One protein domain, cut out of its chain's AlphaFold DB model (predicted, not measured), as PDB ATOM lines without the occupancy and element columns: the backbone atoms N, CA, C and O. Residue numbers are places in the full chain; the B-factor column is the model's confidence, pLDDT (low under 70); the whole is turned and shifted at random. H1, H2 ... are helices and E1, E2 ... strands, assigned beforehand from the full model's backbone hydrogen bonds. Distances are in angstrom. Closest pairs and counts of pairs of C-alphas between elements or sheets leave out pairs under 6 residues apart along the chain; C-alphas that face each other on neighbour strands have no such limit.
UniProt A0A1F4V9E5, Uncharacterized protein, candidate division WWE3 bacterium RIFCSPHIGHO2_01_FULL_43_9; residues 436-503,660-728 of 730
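AT A GLANCE: This is residues 436 to 503 and 660 to 728 of the 730 residues of an uncharacterized protein of candidate division WWE3 bacterium RIFCSPHIGHO2_01_FULL_43_9 (UniProt A0A1F4V9E5). A strongly twisted five-strand sheet curves round one side of the hairpin E4 and E5, which lies in the middle of the domain and belongs to a second, four-strand sheet. H1 covers E5 on another side, between E10 and E3, while the small pair E1 and E12 lies toward the opposite end of the long axis from the five-strand sheet. The 137 printed residues include twelve named strands and one named helix, in the order E1 to E10, H1, E11, E12; the sheets run E8 E7 E9 E6 E10, mixed, E2 E11 E4 E5, antiparallel, and E1 E12, antiparallel. The class is mostly strand, with 58 residues in named elements, under half of those printed. The whole is compact, with a radius of gyration of the C-alphas of 14.1 A and spans of 45 by 31 by 25 A.

HOW THE PARTS SIT: E1, residues 441 to 443, is antiparallel to E12, residues 725 to 727, with N 442 and O 726 2.9 A apart. E2, residues 446 to 448, is antiparallel to E11, residues 715 to 719, with N 446 and O 717 at 2.8 A. E3, residues 454 to 456, pairs with no named strand; its closest C-alpha to H1, residues 699 to 707, is that of Phe 456, 5.7 A from Ser 699. E4, residues 467 to 469, and E5, residues 472 to 475, form a hairpin, with N 469 and O 472 at 2.9 A; E4 also pairs with E11, with N 468 and O 718 at 2.9 A. E6, residues 481 to 486, is antiparallel to E10, residues 685 to 688, with N 482 and O 687 at 2.9 A, and parallel to E9, residues 675 to 678, with N 676 and O 483 at 2.9 A. E7, residues 497 to 501, is parallel to E9, with N 499 and O 677 at 2.8 A, and antiparallel to E8, residues 661 to 666, with N 664 and O 498 at 2.7 A. The closest C-alphas of E5 and E6 are those of Tyr 472 and Thr 484, 6.2 A. H1 is on the four-strand sheet at a height over the sheet of 9.7 A, only just over E5 alone, with 4 of its C-alphas falling on E5 and 2 on E4; it runs along the strands, at 6 degrees to E5 on the local plane. It only grazes the five-strand sheet with residues 700 to 705. In H1 every O i to N i+4 pair is within hydrogen-bond range. E1 and H1 are apart.

IN THESE COORDINATES: E1 begins at C-alpha 441 (28.488, 37.710, 4.544) and E12 ends at C-alpha 727 (27.675, 38.521, 8.983). From first to last C-alpha, E6 measures 16.9 A, E8 14.0 A, E11 13.6 A, E7 13.4 A and H1 12.1 A.

THE WHOLE: The C-alphas farthest apart, of Ser 438 and Asp 492, are 45.7 A apart. Residues 504 to 659 are not printed, and C-alphas 503 and 660 are 9.4 A apart across the cut. Of the links that are printed whole, none is long. Mean pLDDT of the printed part is 79.0, with 23 residues under 70, among them 436 to 441 and 668 to 672.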
ATOM      1  N   GLY A 436      28.453  29.519   7.016       65.06
ATOM      2  CA  GLY A 436      29.562  28.673   6.561       65.06
ATOM      3  C   GLY A 436      30.934  29.315   6.813       65.06
ATOM      4  O   GLY A 436      31.111  30.510   6.610       65.06
ATOM      5  N   GLY A 437      31.938  28.530   7.223       55.16
ATOM      6  CA  GLY A 437      33.267  29.060   7.582       55.16
ATOM      7  C   GLY A 437      34.025  29.766   6.444       55.16
ATOM      8  O   GLY A 437      34.934  30.545   6.706       55.16
ATOM      9  N   SER A 438      33.653  29.532   5.180       57.22
ATOM     10  CA  SER A 438      34.181  30.264   4.015       57.22
ATOM     11  C   SER A 438      33.437  31.569   3.711       57.22
ATOM     12  O   SER A 438      33.852  32.317   2.829       57.22
ATOM     13  N   GLU A 439      32.308  31.823   4.370       57.19
ATOM     14  CA  GLU A 439      31.398  32.926   4.074       57.19
ATOM     15  C   GLU A 439      31.469  33.974   5.184       57.19
ATOM     16  O   GLU A 439      31.214  33.697   6.355       57.19
ATOM     17  N   ARG A 440      31.838  35.201   4.805       65.75
ATOM     18  CA  ARG A 440      31.883  36.356   5.715       65.75
ATOM     19  C   ARG A 440      30.551  37.095   5.792       65.75
ATOM     20  O   ARG A 440      30.261  37.735   6.798       65.75
ATOM     21  N   VAL A 441      29.759  37.009   4.727       69.38
ATOM     22  CA  VAL A 441      28.488  37.710   4.544       69.38
ATOM     23  C   VAL A 441      27.537  36.776   3.798       69.38
ATOM     24  O   VAL A 441      27.943  36.160   2.811       69.38
ATOM     25  N   VAL A 442      26.291  36.673   4.258       71.31
ATOM     26  CA  VAL A 442      25.215  35.931   3.584       71.31
ATOM     27  C   VAL A 442      23.966  36.789   3.465       71.31
ATOM     28  O   VAL A 442      23.690  37.618   4.332       71.31
ATOM     29  N   LEU A 443      23.215  36.572   2.386       74.44
ATOM     30  CA  LEU A 443      21.892  37.151   2.179       74.44
ATOM     31  C   LEU A 443      20.828  36.133   2.552       74.44
ATOM     32  O   LEU A 443      20.966  34.942   2.271       74.44
ATOM     33  N   LEU A 444      19.764  36.622   3.171       78.31
ATOM     34  CA  LEU A 444      18.591  35.830   3.482       78.31
ATOM     35  C   LEU A 444      17.640  35.751   2.276       78.31
ATOM     36  O   LEU A 444      17.397  36.785   1.644       78.31
ATOM     37  N   PRO A 445      17.069  34.566   1.976       76.69
ATOM     38  CA  PRO A 445      17.109  33.335   2.777       76.69
ATOM     39  C   PRO A 445      18.417  32.519   2.648       76.69
ATOM     40  O   PRO A 445      18.981  32.385   1.567       76.69
ATOM     41  N   TYR A 446      18.871  31.916   3.752       80.94
ATOM     42  CA  TYR A 446      20.076  31.079   3.833       80.94
ATOM     43  C   TYR A 446      19.765  29.703   4.440       80.94
ATOM     44  O   TYR A 446      19.190  29.605   5.523       80.94
ATOM     45  N   VAL A 447      20.175  28.625   3.769       81.94
ATOM     46  CA  VAL A 447      19.904  27.239   4.192       81.94
ATOM     47  C   VAL A 447      21.111  26.651   4.926       81.94
ATOM     48  O   VAL A 447      22.218  26.623   4.391       81.94
ATOM     49  N   LYS A 448      20.897  26.116   6.137       83.94
ATOM     50  CA  LYS A 448      21.946  25.529   6.982       83.94
ATOM     51  C   LYS A 448      21.674  24.055   7.292       83.94
ATOM     52  O   LYS A 448      20.675  23.696   7.913       83.94
ATOM     53  N   THR A 449      22.616  23.196   6.909       82.69
ATOM     54  CA  THR A 449      22.708  21.799   7.366       82.69
ATOM     55  C   THR A 449      23.550  21.705   8.634       82.69
ATOM     56  O   THR A 449      24.545  22.424   8.753       82.69
ATOM     57  N   TRP A 450      23.201  20.796   9.545       77.75
ATOM     58  CA  TRP A 450      23.900  20.627  10.827       77.75
ATOM     59  C   TRP A 450      24.009  19.156  11.243       77.75
ATOM     60  O   TRP A 450      23.241  18.305  10.781       77.75
ATOM     61  N   ARG A 451      24.983  18.827  12.101       74.69
ATOM     62  CA  ARG A 451      25.119  17.483  12.696       74.69
ATOM     63  C   ARG A 451      24.458  17.431  14.069       74.69
ATOM     64  O   ARG A 451      24.463  18.418  14.786       74.69
ATOM     65  N   ILE A 452      23.948  16.268  14.480       70.00
ATOM     66  CA  ILE A 452      23.231  16.103  15.766       70.00
ATOM     67  C   ILE A 452      24.064  16.601  16.971       70.00
ATOM     68  O   ILE A 452      23.512  17.152  17.925       70.00
ATOM     69  N   ASP A 453      25.387  16.443  16.905       72.25
ATOM     70  CA  ASP A 453      26.384  16.849  17.899       72.25
ATOM     71  C   ASP A 453      26.949  18.272  17.702       72.25
ATOM     72  O   ASP A 453      27.877  18.672  18.405       72.25
ATOM     73  N   GLU A 454      26.408  19.057  16.773       79.56
ATOM     74  CA  GLU A 454      26.874  20.406  16.449       79.56
ATOM     75  C   GLU A 454      25.988  21.484  17.084       79.56
ATOM     76  O   GLU A 454      24.757  21.406  17.067       79.56
ATOM     77  N   ARG A 455      26.617  22.516  17.643       87.75
ATOM     78  CA  ARG A 455      25.985  23.776  18.048       87.75
ATOM     79  C   ARG A 455      26.717  24.935  17.406       87.75
ATOM     80  O   ARG A 455      27.853  24.789  16.965       87.75
ATOM     81  N   PHE A 456      26.071  26.088  17.354       88.69
ATOM     82  CA  PHE A 456      26.633  27.243  16.680       88.69
ATOM     83  C   PHE A 456      27.328  28.203  17.633       88.69
ATOM     84  O   PHE A 456      26.806  28.533  18.700       88.69
ATOM     85  N   GLU A 457      28.508  28.660  17.233       87.00
ATOM     86  CA  GLU A 457      29.219  29.763  17.869       87.00
ATOM     87  C   GLU A 457      28.391  31.058  17.785       87.00
ATOM     88  O   GLU A 457      27.582  31.196  16.859       87.00
ATOM     89  N   PRO A 458      28.551  31.999  18.736       84.88
ATOM     90  CA  PRO A 458      27.873  33.293  18.712       84.88
ATOM     91  C   PRO A 458      27.958  33.982  17.348       84.88
ATOM     92  O   PRO A 458      29.042  34.162  16.806       84.88
ATOM     93  N   ASN A 459      26.807  34.376  16.810       85.38
ATOM     94  CA  ASN A 459      26.716  35.151  15.580       85.38
ATOM     95  C   ASN A 459      25.894  36.403  15.874       85.38
ATOM     96  O   ASN A 459      24.739  36.303  16.290       85.38
ATOM     97  N   TYR A 460      26.528  37.562  15.737       82.25
ATOM     98  CA  TYR A 460      25.971  38.844  16.138       82.25
ATOM     99  C   TYR A 460      25.306  39.551  14.956       82.25
ATOM    100  O   TYR A 460      25.863  39.637  13.864       82.25
ATOM    101  N   TYR A 461      24.098  40.055  15.194       81.75
ATOM    102  CA  TYR A 461      23.280  40.758  14.219       81.75
ATOM    103  C   TYR A 461      22.702  42.044  14.828       81.75
ATOM    104  O   TYR A 461      22.255  42.058  15.979       81.75
ATOM    105  N   SER A 462      22.707  43.122  14.044       70.81
ATOM    106  CA  SER A 462      22.225  44.457  14.433       70.81
ATOM    107  C   SER A 462      21.396  45.155  13.353       70.81
ATOM    108  O   SER A 462      21.211  46.369  13.408       70.81
ATOM    109  N   GLY A 463      20.883  44.409  12.372       72.88
ATOM    110  CA  GLY A 463      19.990  44.983  11.366       72.88
ATOM    111  C   GLY A 463      18.584  45.258  11.907       72.88
ATOM    112  O   GLY A 463      18.223  44.860  13.010       72.88
ATOM    113  N   GLU A 464      17.775  45.969  11.125       75.06
ATOM    114  CA  GLU A 464      16.462  46.483  11.551       75.06
ATOM    115  C   GLU A 464      15.297  45.534  11.229       75.06
ATOM    116  O   GLU A 464      14.130  45.895  11.391       75.06
ATOM    117  N   ARG A 465      15.576  44.332  10.715       82.56
ATOM    118  CA  ARG A 465      14.550  43.408  10.217       82.56
ATOM    119  C   ARG A 465      14.392  42.204  11.123       82.56
ATOM    120  O   ARG A 465      15.332  41.763  11.771       82.56
ATOM    121  N   ASN A 466      13.179  41.661  11.146       86.50
ATOM    122  CA  ASN A 466      12.910  40.414  11.849       86.50
ATOM    123  C   ASN A 466      13.673  39.267  11.170       86.50
ATOM    124  O   ASN A 466      13.590  39.112   9.951       86.50
ATOM    125  N   ILE A 467      14.376  38.459  11.966       89.19
ATOM    126  CA  ILE A 467      15.087  37.268  11.484       89.19
ATOM    127  C   ILE A 467      14.369  36.027  11.989       89.19
ATOM    128  O   ILE A 467      14.091  35.907  13.184       89.19
ATOM    129  N   PHE A 468      14.122  35.081  11.093       90.56
ATOM    130  CA  PHE A 468      13.445  33.827  11.387       90.56
ATOM    131  C   PHE A 468      14.352  32.625  11.100       90.56
ATOM    132  O   PHE A 468      15.187  32.680  10.200       90.56
ATOM    133  N   ALA A 469      14.155  31.529  11.837       90.56
ATOM    134  CA  ALA A 469      14.607  30.187  11.468       90.56
ATOM    135  C   ALA A 469      13.392  29.287  11.285       90.56
ATOM    136  O   ALA A 469      12.636  29.051  12.228       90.56
ATOM    137  N   ASP A 470      13.206  28.779  10.073       87.81
ATOM    138  CA  ASP A 470      11.978  28.118   9.656       87.81
ATOM    139  C   ASP A 470      10.741  28.954  10.046       87.81
ATOM    140  O   ASP A 470      10.515  30.015   9.483       87.81
ATOM    141  N   GLY A 471       9.926  28.518  11.005       87.62
ATOM    142  CA  GLY A 471       8.764  29.284  11.473       87.62
ATOM    143  C   GLY A 471       9.001  30.169  12.699       87.62
ATOM    144  O   GLY A 471       8.083  30.874  13.110       87.62
ATOM    145  N   TYR A 472      10.185  30.102  13.307       90.62
ATOM    146  CA  TYR A 472      10.476  30.679  14.616       90.62
ATOM    147  C   TYR A 472      11.149  32.043  14.490       90.62
ATOM    148  O   TYR A 472      12.146  32.177  13.784       90.62
ATOM    149  N   LEU A 473      10.643  33.045  15.211       90.50
ATOM    150  CA  LEU A 473      11.251  34.374  15.264       90.50
ATOM    151  C   LEU A 473      12.484  34.344  16.181       90.50
ATOM    152  O   LEU A 473      12.369  34.059  17.372       90.50
ATOM    153  N   LEU A 474      13.659  34.627  15.619       89.81
ATOM    154  CA  LEU A 474      14.948  34.641  16.319       89.81
ATOM    155  C   LEU A 474      15.358  36.032  16.800       89.81
ATOM    156  O   LEU A 474      16.147  36.143  17.737       89.81
ATOM    157  N   TYR A 475      14.877  37.075  16.128       87.50
ATOM    158  CA  TYR A 475      15.209  38.460  16.432       87.50
ATOM    159  C   TYR A 475      14.111  39.401  15.944       87.50
ATOM    160  O   TYR A 475      13.592  39.226  14.843       87.50
ATOM    161  N   SER A 476      13.831  40.433  16.739       86.00
ATOM    162  CA  SER A 476      13.039  41.593  16.342       86.00
ATOM    163  C   SER A 476      13.638  42.868  16.951       86.00
ATOM    164  O   SER A 476      14.017  42.849  18.125       86.00
ATOM    165  N   PRO A 477      13.704  43.990  16.209       78.50
ATOM    166  CA  PRO A 477      14.341  45.225  16.680       78.50
ATOM    167  C   PRO A 477      13.621  45.885  17.859       78.50
ATOM    168  O   PRO A 477      14.241  46.611  18.634       78.50
ATOM    169  N   LYS A 478      12.313  45.645  17.995       78.62
ATOM    170  CA  LYS A 478      11.449  46.307  18.984       78.62
ATOM    171  C   LYS A 478      11.125  45.435  20.199       78.62
ATOM    172  O   LYS A 478      10.505  45.920  21.137       78.62
ATOM    173  N   ALA A 479      11.547  44.171  20.200       81.12
ATOM    174  CA  ALA A 479      11.175  43.203  21.224       81.12
ATOM    175  C   ALA A 479      12.400  42.600  21.922       81.12
ATOM    176  O   ALA A 479      13.519  42.617  21.405       81.12
ATOM    177  N   SER A 480      12.184  42.063  23.120       81.81
ATOM    178  CA  SER A 480      13.196  41.327  23.891       81.81
ATOM    179  C   SER A 480      12.976  39.815  23.862       81.81
ATOM    180  O   SER A 480      13.895  39.047  24.139       81.81
ATOM    181  N   GLU A 481      11.776  39.376  23.503       87.75
ATOM    182  CA  GLU A 481      11.405  37.975  23.347       87.75
ATOM    183  C   GLU A 481      10.212  37.857  22.394       87.75
ATOM    184  O   GLU A 481       9.547  38.846  22.103       87.75
ATOM    185  N   ALA A 482       9.914  36.648  21.932       88.81
ATOM    186  CA  ALA A 482       8.723  36.358  21.145       88.81
ATOM    187  C   ALA A 482       8.097  35.031  21.555       88.81
ATOM    188  O   ALA A 482       8.803  34.079  21.895       88.81
ATOM    189  N   ILE A 483       6.772  34.950  21.468       89.94
ATOM    190  CA  ILE A 483       6.027  33.711  21.685       89.94
ATOM    191  C   ILE A 483       5.609  33.191  20.319       89.94
ATOM    192  O   ILE A 483       4.781  33.796  19.642       89.94
ATOM    193  N   THR A 484       6.186  32.065  19.912       90.06
ATOM    194  CA  THR A 484       5.869  31.439  18.630       90.06
ATOM    195  C   THR A 484       4.908  30.275  18.849       90.06
ATOM    196  O   THR A 484       5.185  29.401  19.667       90.06
ATOM    197  N   LYS A 485       3.787  30.248  18.123       90.69
ATOM    198  CA  LYS A 485       2.714  29.251  18.222       90.69
ATOM    199  C   LYS A 485       2.416  28.606  16.861       90.69
ATOM    200  O   LYS A 485       2.613  29.246  15.825       90.69
ATOM    201  N   PRO A 486       1.895  27.365  16.845       89.19
ATOM    202  CA  PRO A 486       1.344  26.758  15.636       89.19
ATOM    203  C   PRO A 486       0.189  27.591  15.077       89.19
ATOM    204  O   PRO A 486      -0.659  28.057  15.844       89.19
ATOM    205  N   LEU A 487       0.122  27.739  13.754       86.56
ATOM    206  CA  LEU A 487      -0.947  28.492  13.095       86.56
ATOM    207  C   LEU A 487      -2.336  27.881  13.352       86.56
ATOM    208  O   LEU A 487      -3.317  28.608  13.453       86.56
ATOM    209  N   GLU A 488      -2.436  26.564  13.542       83.50
ATOM    210  CA  GLU A 488      -3.700  25.886  13.855       83.50
ATOM    211  C   GLU A 488      -4.297  26.331  15.199       83.50
ATOM    212  O   GLU A 488      -5.514  26.307  15.382       83.50
ATOM    213  N   LYS A 489      -3.455  26.762  16.146       85.19
ATOM    214  CA  LYS A 489      -3.868  27.228  17.481       85.19
ATOM    215  C   LYS A 489      -4.197  28.718  17.521       85.19
ATOM    216  O   LYS A 489      -4.220  29.314  18.593       85.19
ATOM    217  N   TYR A 490      -4.409  29.318  16.358       82.56
ATOM    218  CA  TYR A 490      -4.761  30.716  16.236       82.56
ATOM    219  C   TYR A 490      -5.996  31.083  17.084       82.56
ATOM    220  O   TYR A 490      -7.019  30.398  17.059       82.56
ATOM    221  N   THR A 491      -5.902  32.163  17.857       77.56
ATOM    222  CA  THR A 491      -7.007  32.687  18.670       77.56
ATOM    223  C   THR A 491      -7.314  34.113  18.258       77.56
ATOM    224  O   THR A 491      -6.393  34.917  18.115       77.56
ATOM    225  N   ASP A 492      -8.598  34.441  18.123       65.81
ATOM    226  CA  ASP A 492      -9.013  35.815  17.850       65.81
ATOM    227  C   ASP A 492      -8.713  36.709  19.054       65.81
ATOM    228  O   ASP A 492      -9.212  36.483  20.157       65.81
ATOM    229  N   GLY A 493      -7.877  37.723  18.825       61.22
ATOM    230  CA  GLY A 493      -7.435  38.679  19.839       61.22
ATOM    231  C   GLY A 493      -5.932  38.602  20.114       61.22
ATOM    232  O   GLY A 493      -5.456  37.676  20.764       61.22
ATOM    233  N   VAL A 494      -5.225  39.653  19.674       64.69
ATOM    234  CA  VAL A 494      -3.778  39.939  19.816       64.69
ATOM    235  C   VAL A 494      -2.859  39.106  18.904       64.69
ATOM    236  O   VAL A 494      -2.359  38.046  19.275       64.69
ATOM    237  N   ILE A 495      -2.578  39.629  17.705       59.84
ATOM    238  CA  ILE A 495      -1.587  39.078  16.759       59.84
ATOM    239  C   ILE A 495      -0.473  40.093  16.567       59.84
ATOM    240  O   ILE A 495      -0.785  41.273  16.420       59.84
ATOM    241  N   SER A 496       0.781  39.649  16.447       70.94
ATOM    242  CA  SER A 496       1.874  40.510  15.977       70.94
ATOM    243  C   SER A 496       2.450  40.061  14.633       70.94
ATOM    244  O   SER A 496       2.698  40.926  13.805       70.94
ATOM    245  N   LEU A 497       2.576  38.757  14.340       77.75
ATOM    246  CA  LEU A 497       3.002  38.257  13.020       77.75
ATOM    247  C   LEU A 497       2.310  36.929  12.656       77.75
ATOM    248  O   LEU A 497       2.247  36.015  13.478       77.75
ATOM    249  N   VAL A 498       1.853  36.786  11.409       75.62
ATOM    250  CA  VAL A 498       1.448  35.498  10.814       75.62
ATOM    251  C   VAL A 498       2.480  35.112   9.771       75.62
ATOM    252  O   VAL A 498       2.707  35.854   8.821       75.62
ATOM    253  N   VAL A 499       3.094  33.952   9.939       79.00
ATOM    254  CA  VAL A 499       4.169  33.436   9.098       79.00
ATOM    255  C   VAL A 499       3.692  32.169   8.412       79.00
ATOM    256  O   VAL A 499       3.134  31.273   9.044       79.00
ATOM    257  N   ALA A 500       3.942  32.051   7.118       73.81
ATOM    258  CA  ALA A 500       3.616  30.837   6.395       73.81
ATOM    259  C   ALA A 500       4.776  30.356   5.542       73.81
ATOM    260  O   ALA A 500       5.532  31.145   4.978       73.81
ATOM    261  N   LYS A 501       4.852  29.032   5.431       73.44
ATOM    262  CA  LYS A 501       5.661  28.308   4.463       73.44
ATOM    263  C   LYS A 501       4.767  27.280   3.783       73.44
ATOM    264  O   LYS A 501       4.193  26.424   4.458       73.44
ATOM    265  N   LYS A 502       4.722  27.337   2.451       74.50
ATOM    266  CA  LYS A 502       3.908  26.486   1.566       74.50
ATOM    267  C   LYS A 502       2.397  26.682   1.723       74.50
ATOM    268  O   LYS A 502       1.824  26.552   2.804       74.50
ATOM    269  N   GLN A 503       1.726  26.836   0.586       76.81
ATOM    270  CA  GLN A 503       0.270  26.952   0.474       76.81
ATOM    271  C   GLN A 503      -0.500  25.844   1.212       76.81
ATOM    272  O   GLN A 503      -1.454  26.127   1.935       76.81
ATOM    273  N   THR A 660       8.124  30.040  -0.869       61.12
ATOM    274  CA  THR A 660       8.707  31.078  -0.003       61.12
ATOM    275  C   THR A 660       8.112  31.111   1.397       61.12
ATOM    276  O   THR A 660       6.950  30.770   1.632       61.12
ATOM    277  N   TYR A 661       8.963  31.510   2.341       74.56
ATOM    278  CA  TYR A 661       8.530  31.983   3.644       74.56
ATOM    279  C   TYR A 661       8.048  33.420   3.507       74.56
ATOM    280  O   TYR A 661       8.700  34.225   2.845       74.56
ATOM    281  N   LYS A 662       6.916  33.745   4.125       75.94
ATOM    282  CA  LYS A 662       6.347  35.090   4.036       75.94
ATOM    283  C   LYS A 662       5.628  35.471   5.317       75.94
ATOM    284  O   LYS A 662       4.942  34.634   5.915       75.94
ATOM    285  N   VAL A 663       5.740  36.739   5.707       80.19
ATOM    286  CA  VAL A 663       4.861  37.331   6.712       80.19
ATOM    287  C   VAL A 663       3.546  37.680   6.015       80.19
ATOM    288  O   VAL A 663       3.460  38.589   5.193       80.19
ATOM    289  N   LEU A 664       2.497  36.915   6.309       75.12
ATOM    290  CA  LEU A 664       1.168  37.111   5.731       75.12
ATOM    291  C   LEU A 664       0.446  38.317   6.337       75.12
ATOM    292  O   LEU A 664      -0.397  38.935   5.688       75.12
ATOM    293  N   TYR A 665       0.765  38.624   7.591       77.19
ATOM    294  CA  TYR A 665       0.187  39.719   8.355       77.19
ATOM    295  C   TYR A 665       1.166  40.159   9.441       77.19
ATOM    296  O   TYR A 665       1.760  39.314  10.112       77.19
ATOM    297  N   SER A 666       1.298  41.468   9.634       76.38
ATOM    298  CA  SER A 666       1.999  42.079  10.761       76.38
ATOM    299  C   SER A 666       1.079  43.134  11.351       76.38
ATOM    300  O   SER A 666       0.532  43.936  10.597       76.38
ATOM    301  N   SER A 667       0.896  43.144  12.669       73.75
ATOM    302  CA  SER A 667       0.263  44.290  13.327       73.75
ATOM    303  C   SER A 667       1.341  45.277  13.768       73.75
ATOM    304  O   SER A 667       2.434  44.868  14.158       73.75
ATOM    305  N   ASP A 668       1.036  46.574  13.743       60.16
ATOM    306  CA  ASP A 668       1.944  47.637  14.212       60.16
ATOM    307  C   ASP A 668       2.051  47.710  15.747       60.16
ATOM    308  O   ASP A 668       2.539  48.694  16.299       60.16
ATOM    309  N   SER A 669       1.578  46.683  16.454       56.62
ATOM    310  CA  SER A 669       1.584  46.647  17.911       56.62
ATOM    311  C   SER A 669       3.015  46.777  18.446       56.62
ATOM    312  O   SER A 669       3.863  45.930  18.162       56.62
ATOM    313  N   GLU A 670       3.273  47.801  19.268       56.81
ATOM    314  CA  GLU A 670       4.524  47.999  20.024       56.81
ATOM    315  C   GLU A 670       4.708  46.973  21.161       56.81
ATOM    316  O   GLU A 670       5.381  47.238  22.159       56.81
ATOM    317  N   ASP A 671       4.086  45.799  21.042       61.75
ATOM    318  CA  ASP A 671       4.151  44.770  22.063       61.75
ATOM    319  C   ASP A 671       5.605  44.327  22.253       61.75
ATOM    320  O   ASP A 671       6.280  43.902  21.312       61.75
ATOM    321  N   GLN A 672       6.091  44.395  23.492       65.44
ATOM    322  CA  GLN A 672       7.454  43.970  23.831       65.44
ATOM    323  C   GLN A 672       7.641  42.453  23.659       65.44
ATOM    324  O   GLN A 672       8.774  41.964  23.696       65.44
ATOM    325  N   ARG A 673       6.528  41.720  23.490       78.44
ATOM    326  CA  ARG A 673       6.447  40.262  23.366       78.44
ATOM    327  C   ARG A 673       5.544  39.849  22.193       78.44
ATOM    328  O   ARG A 673       4.442  39.346  22.419       78.44
ATOM    329  N   PRO A 674       5.976  40.039  20.935       83.06
ATOM    330  CA  PRO A 674       5.186  39.678  19.765       83.06
ATOM    331  C   PRO A 674       4.737  38.212  19.788       83.06
ATOM    332  O   PRO A 674       5.534  37.297  20.029       83.06
ATOM    333  N   GLN A 675       3.456  37.996  19.476       88.00
ATOM    334  CA  GLN A 675       2.913  36.667  19.195       88.00
ATOM    335  C   GLN A 675       3.056  36.350  17.706       88.00
ATOM    336  O   GLN A 675       2.534  37.074  16.851       88.00
ATOM    337  N   VAL A 676       3.757  35.255  17.412       88.00
ATOM    338  CA  VAL A 676       4.046  34.779  16.058       88.00
ATOM    339  C   VAL A 676       3.300  33.473  15.825       88.00
ATOM    340  O   VAL A 676       3.561  32.487  16.508       88.00
ATOM    341  N   TYR A 677       2.397  33.442  14.852       88.44
ATOM    342  CA  TYR A 677       1.704  32.219  14.443       88.44
ATOM    343  C   TYR A 677       2.324  31.698  13.155       88.44
ATOM    344  O   TYR A 677       2.382  32.436  12.175       88.44
ATOM    345  N   SER A 678       2.792  30.450  13.144       89.06
ATOM    346  CA  SER A 678       3.506  29.897  11.990       89.06
ATOM    347  C   SER A 678       3.084  28.485  11.616       89.06
ATOM    348  O   SER A 678       2.797  27.658  12.480       89.06
ATOM    349  N   THR A 679       3.093  28.191  10.315       85.50
ATOM    350  CA  THR A 679       2.802  26.855   9.771       85.50
ATOM    351  C   THR A 679       3.882  25.811  10.059       85.50
ATOM    352  O   THR A 679       3.606  24.619   9.983       85.50
ATOM    353  N   GLU A 680       5.121  26.224  10.341       84.56
ATOM    354  CA  GLU A 680       6.233  25.286  10.596       84.56
ATOM    355  C   GLU A 680       6.396  24.952  12.086       84.56
ATOM    356  O   GLU A 680       7.194  24.090  12.457       84.56
ATOM    357  N   VAL A 681       5.654  25.639  12.954       85.44
ATOM    358  CA  VAL A 681       5.805  25.544  14.404       85.44
ATOM    359  C   VAL A 681       4.899  24.448  14.926       85.44
ATOM    360  O   VAL A 681       3.685  24.497  14.764       85.44
ATOM    361  N   LYS A 682       5.495  23.444  15.569       79.75
ATOM    362  CA  LYS A 682       4.761  22.275  16.086       79.75
ATOM    363  C   LYS A 682       4.191  22.500  17.480       79.75
ATOM    364  O   LYS A 682       3.118  22.002  17.812       79.75
ATOM    365  N   GLU A 683       4.913  23.253  18.297       83.00
ATOM    366  CA  GLU A 683       4.563  23.534  19.683       83.00
ATOM    367  C   GLU A 683       4.875  24.982  20.047       83.00
ATOM    368  O   GLU A 683       5.699  25.633  19.404       83.00
ATOM    369  N   GLU A 684       4.173  25.483  21.061       88.81
ATOM    370  CA  GLU A 684       4.358  26.842  21.554       88.81
ATOM    371  C   GLU A 684       5.713  26.983  22.246       88.81
ATOM    372  O   GLU A 684       6.044  26.205  23.142       88.81
ATOM    373  N   VAL A 685       6.489  27.989  21.840       90.62
ATOM    374  CA  VAL A 685       7.815  28.259  22.393       90.62
ATOM    375  C   VAL A 685       8.054  29.751  22.537       90.62
ATOM    376  O   VAL A 685       7.918  30.515  21.582       90.62
ATOM    377  N   THR A 686       8.507  30.143  23.725       90.62
ATOM    378  CA  THR A 686       9.083  31.465  23.969       90.62
ATOM    379  C   THR A 686      10.558  31.470  23.582       90.62
ATOM    380  O   THR A 686      11.338  30.637  24.057       90.62
ATOM    381  N   VAL A 687      10.937  32.409  22.721       88.56
ATOM    382  CA  VAL A 687      12.310  32.650  22.275       88.56
ATOM    383  C   VAL A 687      12.782  33.970  22.866       88.56
ATOM    384  O   VAL A 687      12.159  35.002  22.644       88.56
ATOM    385  N   TYR A 688      13.884  33.939  23.613       85.00
ATOM    386  CA  TYR A 688      14.474  35.132  24.224       85.00
ATOM    387  C   TYR A 688      15.576  35.707  23.335       85.00
ATOM    388  O   TYR A 688      16.484  34.985  22.913       85.00
ATOM    389  N   PHE A 689      15.529  37.014  23.090       84.62
ATOM    390  CA  PHE A 689      16.520  37.726  22.290       84.62
ATOM    391  C   PHE A 689      17.612  38.268  23.208       84.62
ATOM    392  O   PHE A 689      17.427  39.242  23.939       84.62
ATOM    393  N   ILE A 690      18.781  37.625  23.192       73.69
ATOM    394  CA  ILE A 690      19.896  38.037  24.047       73.69
ATOM    395  C   ILE A 690      20.631  39.207  23.397       73.69
ATOM    396  O   ILE A 690      21.426  39.028  22.470       73.69
ATOM    397  N   LYS A 691      20.375  40.407  23.924       71.50
ATOM    398  CA  LYS A 691      21.073  41.638  23.554       71.50
ATOM    399  C   LYS A 691      22.412  41.740  24.288       71.50
ATOM    400  O   LYS A 691      22.462  41.658  25.515       71.50
ATOM    401  N   THR A 692      23.497  41.957  23.552       67.94
ATOM    402  CA  THR A 692      24.797  42.351  24.120       67.94
ATOM    403  C   THR A 692      24.990  43.869  24.030       67.94
ATOM    404  O   THR A 692      24.091  44.592  23.609       67.94
ATOM    405  N   LYS A 693      26.151  44.398  24.450       55.81
ATOM    406  CA  LYS A 693      26.410  45.853  24.498       55.81
ATOM    407  C   LYS A 693      26.206  46.581  23.156       55.81
ATOM    408  O   LYS A 693      26.057  47.800  23.189       55.81
ATOM    409  N   ARG A 694      26.227  45.879  22.015       56.28
ATOM    410  CA  ARG A 694      26.004  46.460  20.677       56.28
ATOM    411  C   ARG A 694      25.084  45.622  19.780       56.28
ATOM    412  O   ARG A 694      24.249  46.217  19.112       56.28
ATOM    413  N   ASP A 695      25.124  44.288  19.869       72.94
ATOM    414  CA  ASP A 695      24.446  43.408  18.899       72.94
ATOM    415  C   ASP A 695      23.643  42.265  19.548       72.94
ATOM    416  O   ASP A 695      23.839  41.923  20.724       72.94
ATOM    417  N   TYR A 696      22.743  41.645  18.782       80.50
ATOM    418  CA  TYR A 696      21.945  40.487  19.195       80.50
ATOM    419  C   TYR A 696      22.574  39.189  18.707       80.50
ATOM    420  O   TYR A 696      22.905  39.057  17.534       80.50
ATOM    421  N   ASN A 697      22.721  38.204  19.594       85.25
ATOM    422  CA  ASN A 697      23.269  36.907  19.206       85.25
ATOM    423  C   ASN A 697      22.165  35.989  18.658       85.25
ATOM    424  O   ASN A 697      21.418  35.398  19.441       85.25
ATOM    425  N   VAL A 698      22.093  35.837  17.334       88.12
ATOM    426  CA  VAL A 698      21.120  34.969  16.647       88.12
ATOM    427  C   VAL A 698      21.440  33.475  16.785       88.12
ATOM    428  O   VAL A 698      20.531  32.653  16.702       88.12
ATOM    429  N   SER A 699      22.682  33.089  17.095       89.56
ATOM    430  CA  SER A 699      23.031  31.677  17.331       89.56
ATOM    431  C   SER A 699      22.445  31.122  18.626       89.56
ATOM    432  O   SER A 699      22.144  29.932  18.703       89.56
ATOM    433  N   THR A 700      22.261  31.955  19.656       88.94
ATOM    434  CA  THR A 700      21.691  31.504  20.935       88.94
ATOM    435  C   THR A 700      20.266  30.956  20.795       88.94
ATOM    436  O   THR A 700      20.044  29.811  21.203       88.94
ATOM    437  N   PRO A 701      19.296  31.695  20.217       90.56
ATOM    438  CA  PRO A 701      17.956  31.160  20.019       90.56
ATOM    439  C   PRO A 701      17.949  29.966  19.053       90.56
ATOM    440  O   PRO A 701      17.205  29.019  19.291       90.56
ATOM    441  N   VAL A 702      18.825  29.929  18.039       91.62
ATOM    442  CA  VAL A 702      18.974  28.749  17.163       91.62
ATOM    443  C   VAL A 702      19.395  27.515  17.964       91.62
ATOM    444  O   VAL A 702      18.739  26.481  17.877       91.62
ATOM    445  N   ASN A 703      20.441  27.618  18.787       90.69
ATOM    446  CA  ASN A 703      20.911  26.510  19.621       90.69
ATOM    447  C   ASN A 703      19.834  26.030  20.601       90.69
ATOM    448  O   ASN A 703      19.645  24.827  20.748       90.69
ATOM    449  N   MET A 704      19.079  26.958  21.201       90.06
ATOM    450  CA  MET A 704      17.946  26.621  22.066       90.06
ATOM    451  C   MET A 704      16.886  25.794  21.321       90.06
ATOM    452  O   MET A 704      16.365  24.819  21.862       90.06
ATOM    453  N   LEU A 705      16.550  26.170  20.083       89.94
ATOM    454  CA  LEU A 705      15.576  25.435  19.272       89.94
ATOM    455  C   LEU A 705      16.127  24.078  18.794       89.94
ATOM    456  O   LEU A 705      15.369  23.110  18.722       89.94
ATOM    457  N   LEU A 706      17.436  23.975  18.528       87.69
ATOM    458  CA  LEU A 706      18.113  22.707  18.229       87.69
ATOM    459  C   LEU A 706      18.108  21.749  19.424       87.69
ATOM    460  O   LEU A 706      17.819  20.566  19.250       87.69
ATOM    461  N   ASP A 707      18.374  22.248  20.633       85.12
ATOM    462  CA  ASP A 707      18.342  21.454  21.870       85.12
ATOM    463  C   ASP A 707      16.953  20.863  22.141       85.12
ATOM    464  O   ASP A 707      16.837  19.752  22.658       85.12
ATOM    465  N   LYS A 708      15.898  21.580  21.739       83.19
ATOM    466  CA  LYS A 708      14.505  21.118  21.806       83.19
ATOM    467  C   LYS A 708      14.081  20.244  20.616       83.19
ATOM    468  O   LYS A 708      12.971  19.725  20.618       83.19
ATOM    469  N   GLY A 709      14.931  20.069  19.601       83.38
ATOM    470  CA  GLY A 709      14.620  19.281  18.403       83.38
ATOM    471  C   GLY A 709      13.544  19.903  17.503       83.38
ATOM    472  O   GLY A 709      12.802  19.175  16.841       83.38
ATOM    473  N   LEU A 710      13.433  21.235  17.501       85.31
ATOM    474  CA  LEU A 710      12.349  21.963  16.831       85.31
ATOM    475  C   LEU A 710      12.686  22.450  15.422       85.31
ATOM    476  O   LEU A 710      11.777  22.610  14.612       85.31
ATOM    477  N   LEU A 711      13.969  22.659  15.117       85.00
ATOM    478  CA  LEU A 711      14.412  23.064  13.780       85.00
ATOM    479  C   LEU A 711      14.596  21.862  12.851       85.00
ATOM    480  O   LEU A 711      14.991  20.774  13.279       85.00
ATOM    481  N   GLY A 712      14.340  22.078  11.558       79.88
ATOM    482  CA  GLY A 712      14.612  21.091  10.518       79.88
ATOM    483  C   GLY A 712      16.107  20.816  10.316       79.88
ATOM    484  O   GLY A 712      16.985  21.521  10.818       79.88
ATOM    485  N   ASN A 713      16.417  19.774   9.542       79.06
ATOM    486  CA  ASN A 713      17.755  19.567   8.990       79.06
ATOM    487  C   ASN A 713      17.646  19.216   7.495       79.06
ATOM    488  O   ASN A 713      17.276  18.081   7.178       79.06
ATOM    489  N   PRO A 714      17.940  20.157   6.578       83.25
ATOM    490  CA  PRO A 714      18.379  21.533   6.844       83.25
ATOM    491  C   PRO A 714      17.265  22.439   7.405       83.25
ATOM    492  O   PRO A 714      16.084  22.158   7.199       83.25
ATOM    493  N   PHE A 715      17.646  23.533   8.074       85.50
ATOM    494  CA  PHE A 715      16.748  24.649   8.417       85.50
ATOM    495  C   PHE A 715      17.073  25.884   7.566       85.50
ATOM    496  O   PHE A 715      18.184  26.010   7.044       85.50
ATOM    497  N   THR A 716      16.112  26.799   7.425       86.12
ATOM    498  CA  THR A 716      16.267  28.032   6.630       86.12
ATOM    499  C   THR A 716      16.233  29.264   7.524       86.12
ATOM    500  O   THR A 716      15.252  29.480   8.230       86.12
ATOM    501  N   LEU A 717      17.278  30.089   7.478       88.00
ATOM    502  CA  LEU A 717      17.264  31.455   8.004       88.00
ATOM    503  C   LEU A 717      16.644  32.387   6.964       88.00
ATOM    504  O   LEU A 717      17.007  32.289   5.795       88.00
ATOM    505  N   TRP A 718      15.740  33.287   7.345       86.81
ATOM    506  CA  TRP A 718      15.114  34.222   6.399       86.81
ATOM    507  C   TRP A 718      14.586  35.505   7.068       86.81
ATOM    508  O   TRP A 718      14.512  35.586   8.297       86.81
ATOM    509  N   SER A 719      14.244  36.508   6.255       85.00
ATOM    510  CA  SER A 719      13.672  37.805   6.653       85.00
ATOM    511  C   SER A 719      12.561  38.229   5.694       85.00
ATOM    512  O   SER A 719      12.497  37.739   4.567       85.00
ATOM    513  N   ASP A 720      11.731  39.183   6.119       73.69
ATOM    514  CA  ASP A 720      10.742  39.848   5.266       73.69
ATOM    515  C   ASP A 720      10.923  41.383   5.351       73.69
ATOM    516  O   ASP A 720      10.822  41.936   6.456       73.69
ATOM    517  N   PRO A 721      11.242  42.089   4.245       67.06
ATOM    518  CA  PRO A 721      11.484  41.564   2.896       67.06
ATOM    519  C   PRO A 721      12.759  40.705   2.798       67.06
ATOM    520  O   PRO A 721      13.641  40.745   3.660       67.06
ATOM    521  N   GLU A 722      12.850  39.918   1.725       64.06
ATOM    522  CA  GLU A 722      14.044  39.137   1.377       64.06
ATOM    523  C   GLU A 722      15.253  40.068   1.138       64.06
ATOM    524  O   GLU A 722      15.072  41.226   0.745       64.06
ATOM    525  N   ASN A 723      16.481  39.549   1.289       65.00
ATOM    526  CA  ASN A 723      17.780  40.239   1.138       65.00
ATOM    527  C   ASN A 723      18.353  40.942   2.384       65.00
ATOM    528  O   ASN A 723      19.213  41.815   2.253       65.00
ATOM    529  N   GLU A 724      17.950  40.550   3.592       73.56
ATOM    530  CA  GLU A 724      18.660  40.984   4.800       73.56
ATOM    531  C   GLU A 724      20.041  40.317   4.893       73.56
ATOM    532  O   GLU A 724      20.222  39.162   4.493       73.56
ATOM    533  N   ILE A 725      21.028  41.044   5.418       72.50
ATOM    534  CA  ILE A 725      22.422  40.603   5.457       72.50
ATOM    535  C   ILE A 725      22.795  40.118   6.855       72.50
ATOM    536  O   ILE A 725      22.725  40.881   7.816       72.50
ATOM    537  N   ILE A 726      23.305  38.889   6.952       73.31
ATOM    538  CA  ILE A 726      23.919  38.367   8.180       73.31
ATOM    539  C   ILE A 726      25.427  38.198   7.971       73.31
ATOM    540  O   ILE A 726      25.895  37.804   6.899       73.31
ATOM    541  N   ARG A 727      26.208  38.524   9.002       71.12
ATOM    542  CA  ARG A 727      27.675  38.521   8.983       71.12
ATOM    543  C   ARG A 727      28.241  37.411   9.831       71.12
ATOM    544  O   ARG A 727      27.661  37.017  10.836       71.12
ATOM    545  N   ASN A 728      29.426  36.963   9.452       62.94
ATOM    546  CA  ASN A 728      30.247  36.109  10.283       62.94
ATOM    547  C   ASN A 728      31.412  36.938  10.840       62.94
ATOM    548  O   ASN A 728      32.376  37.216  10.127       62.94
TER     549      ASN A 728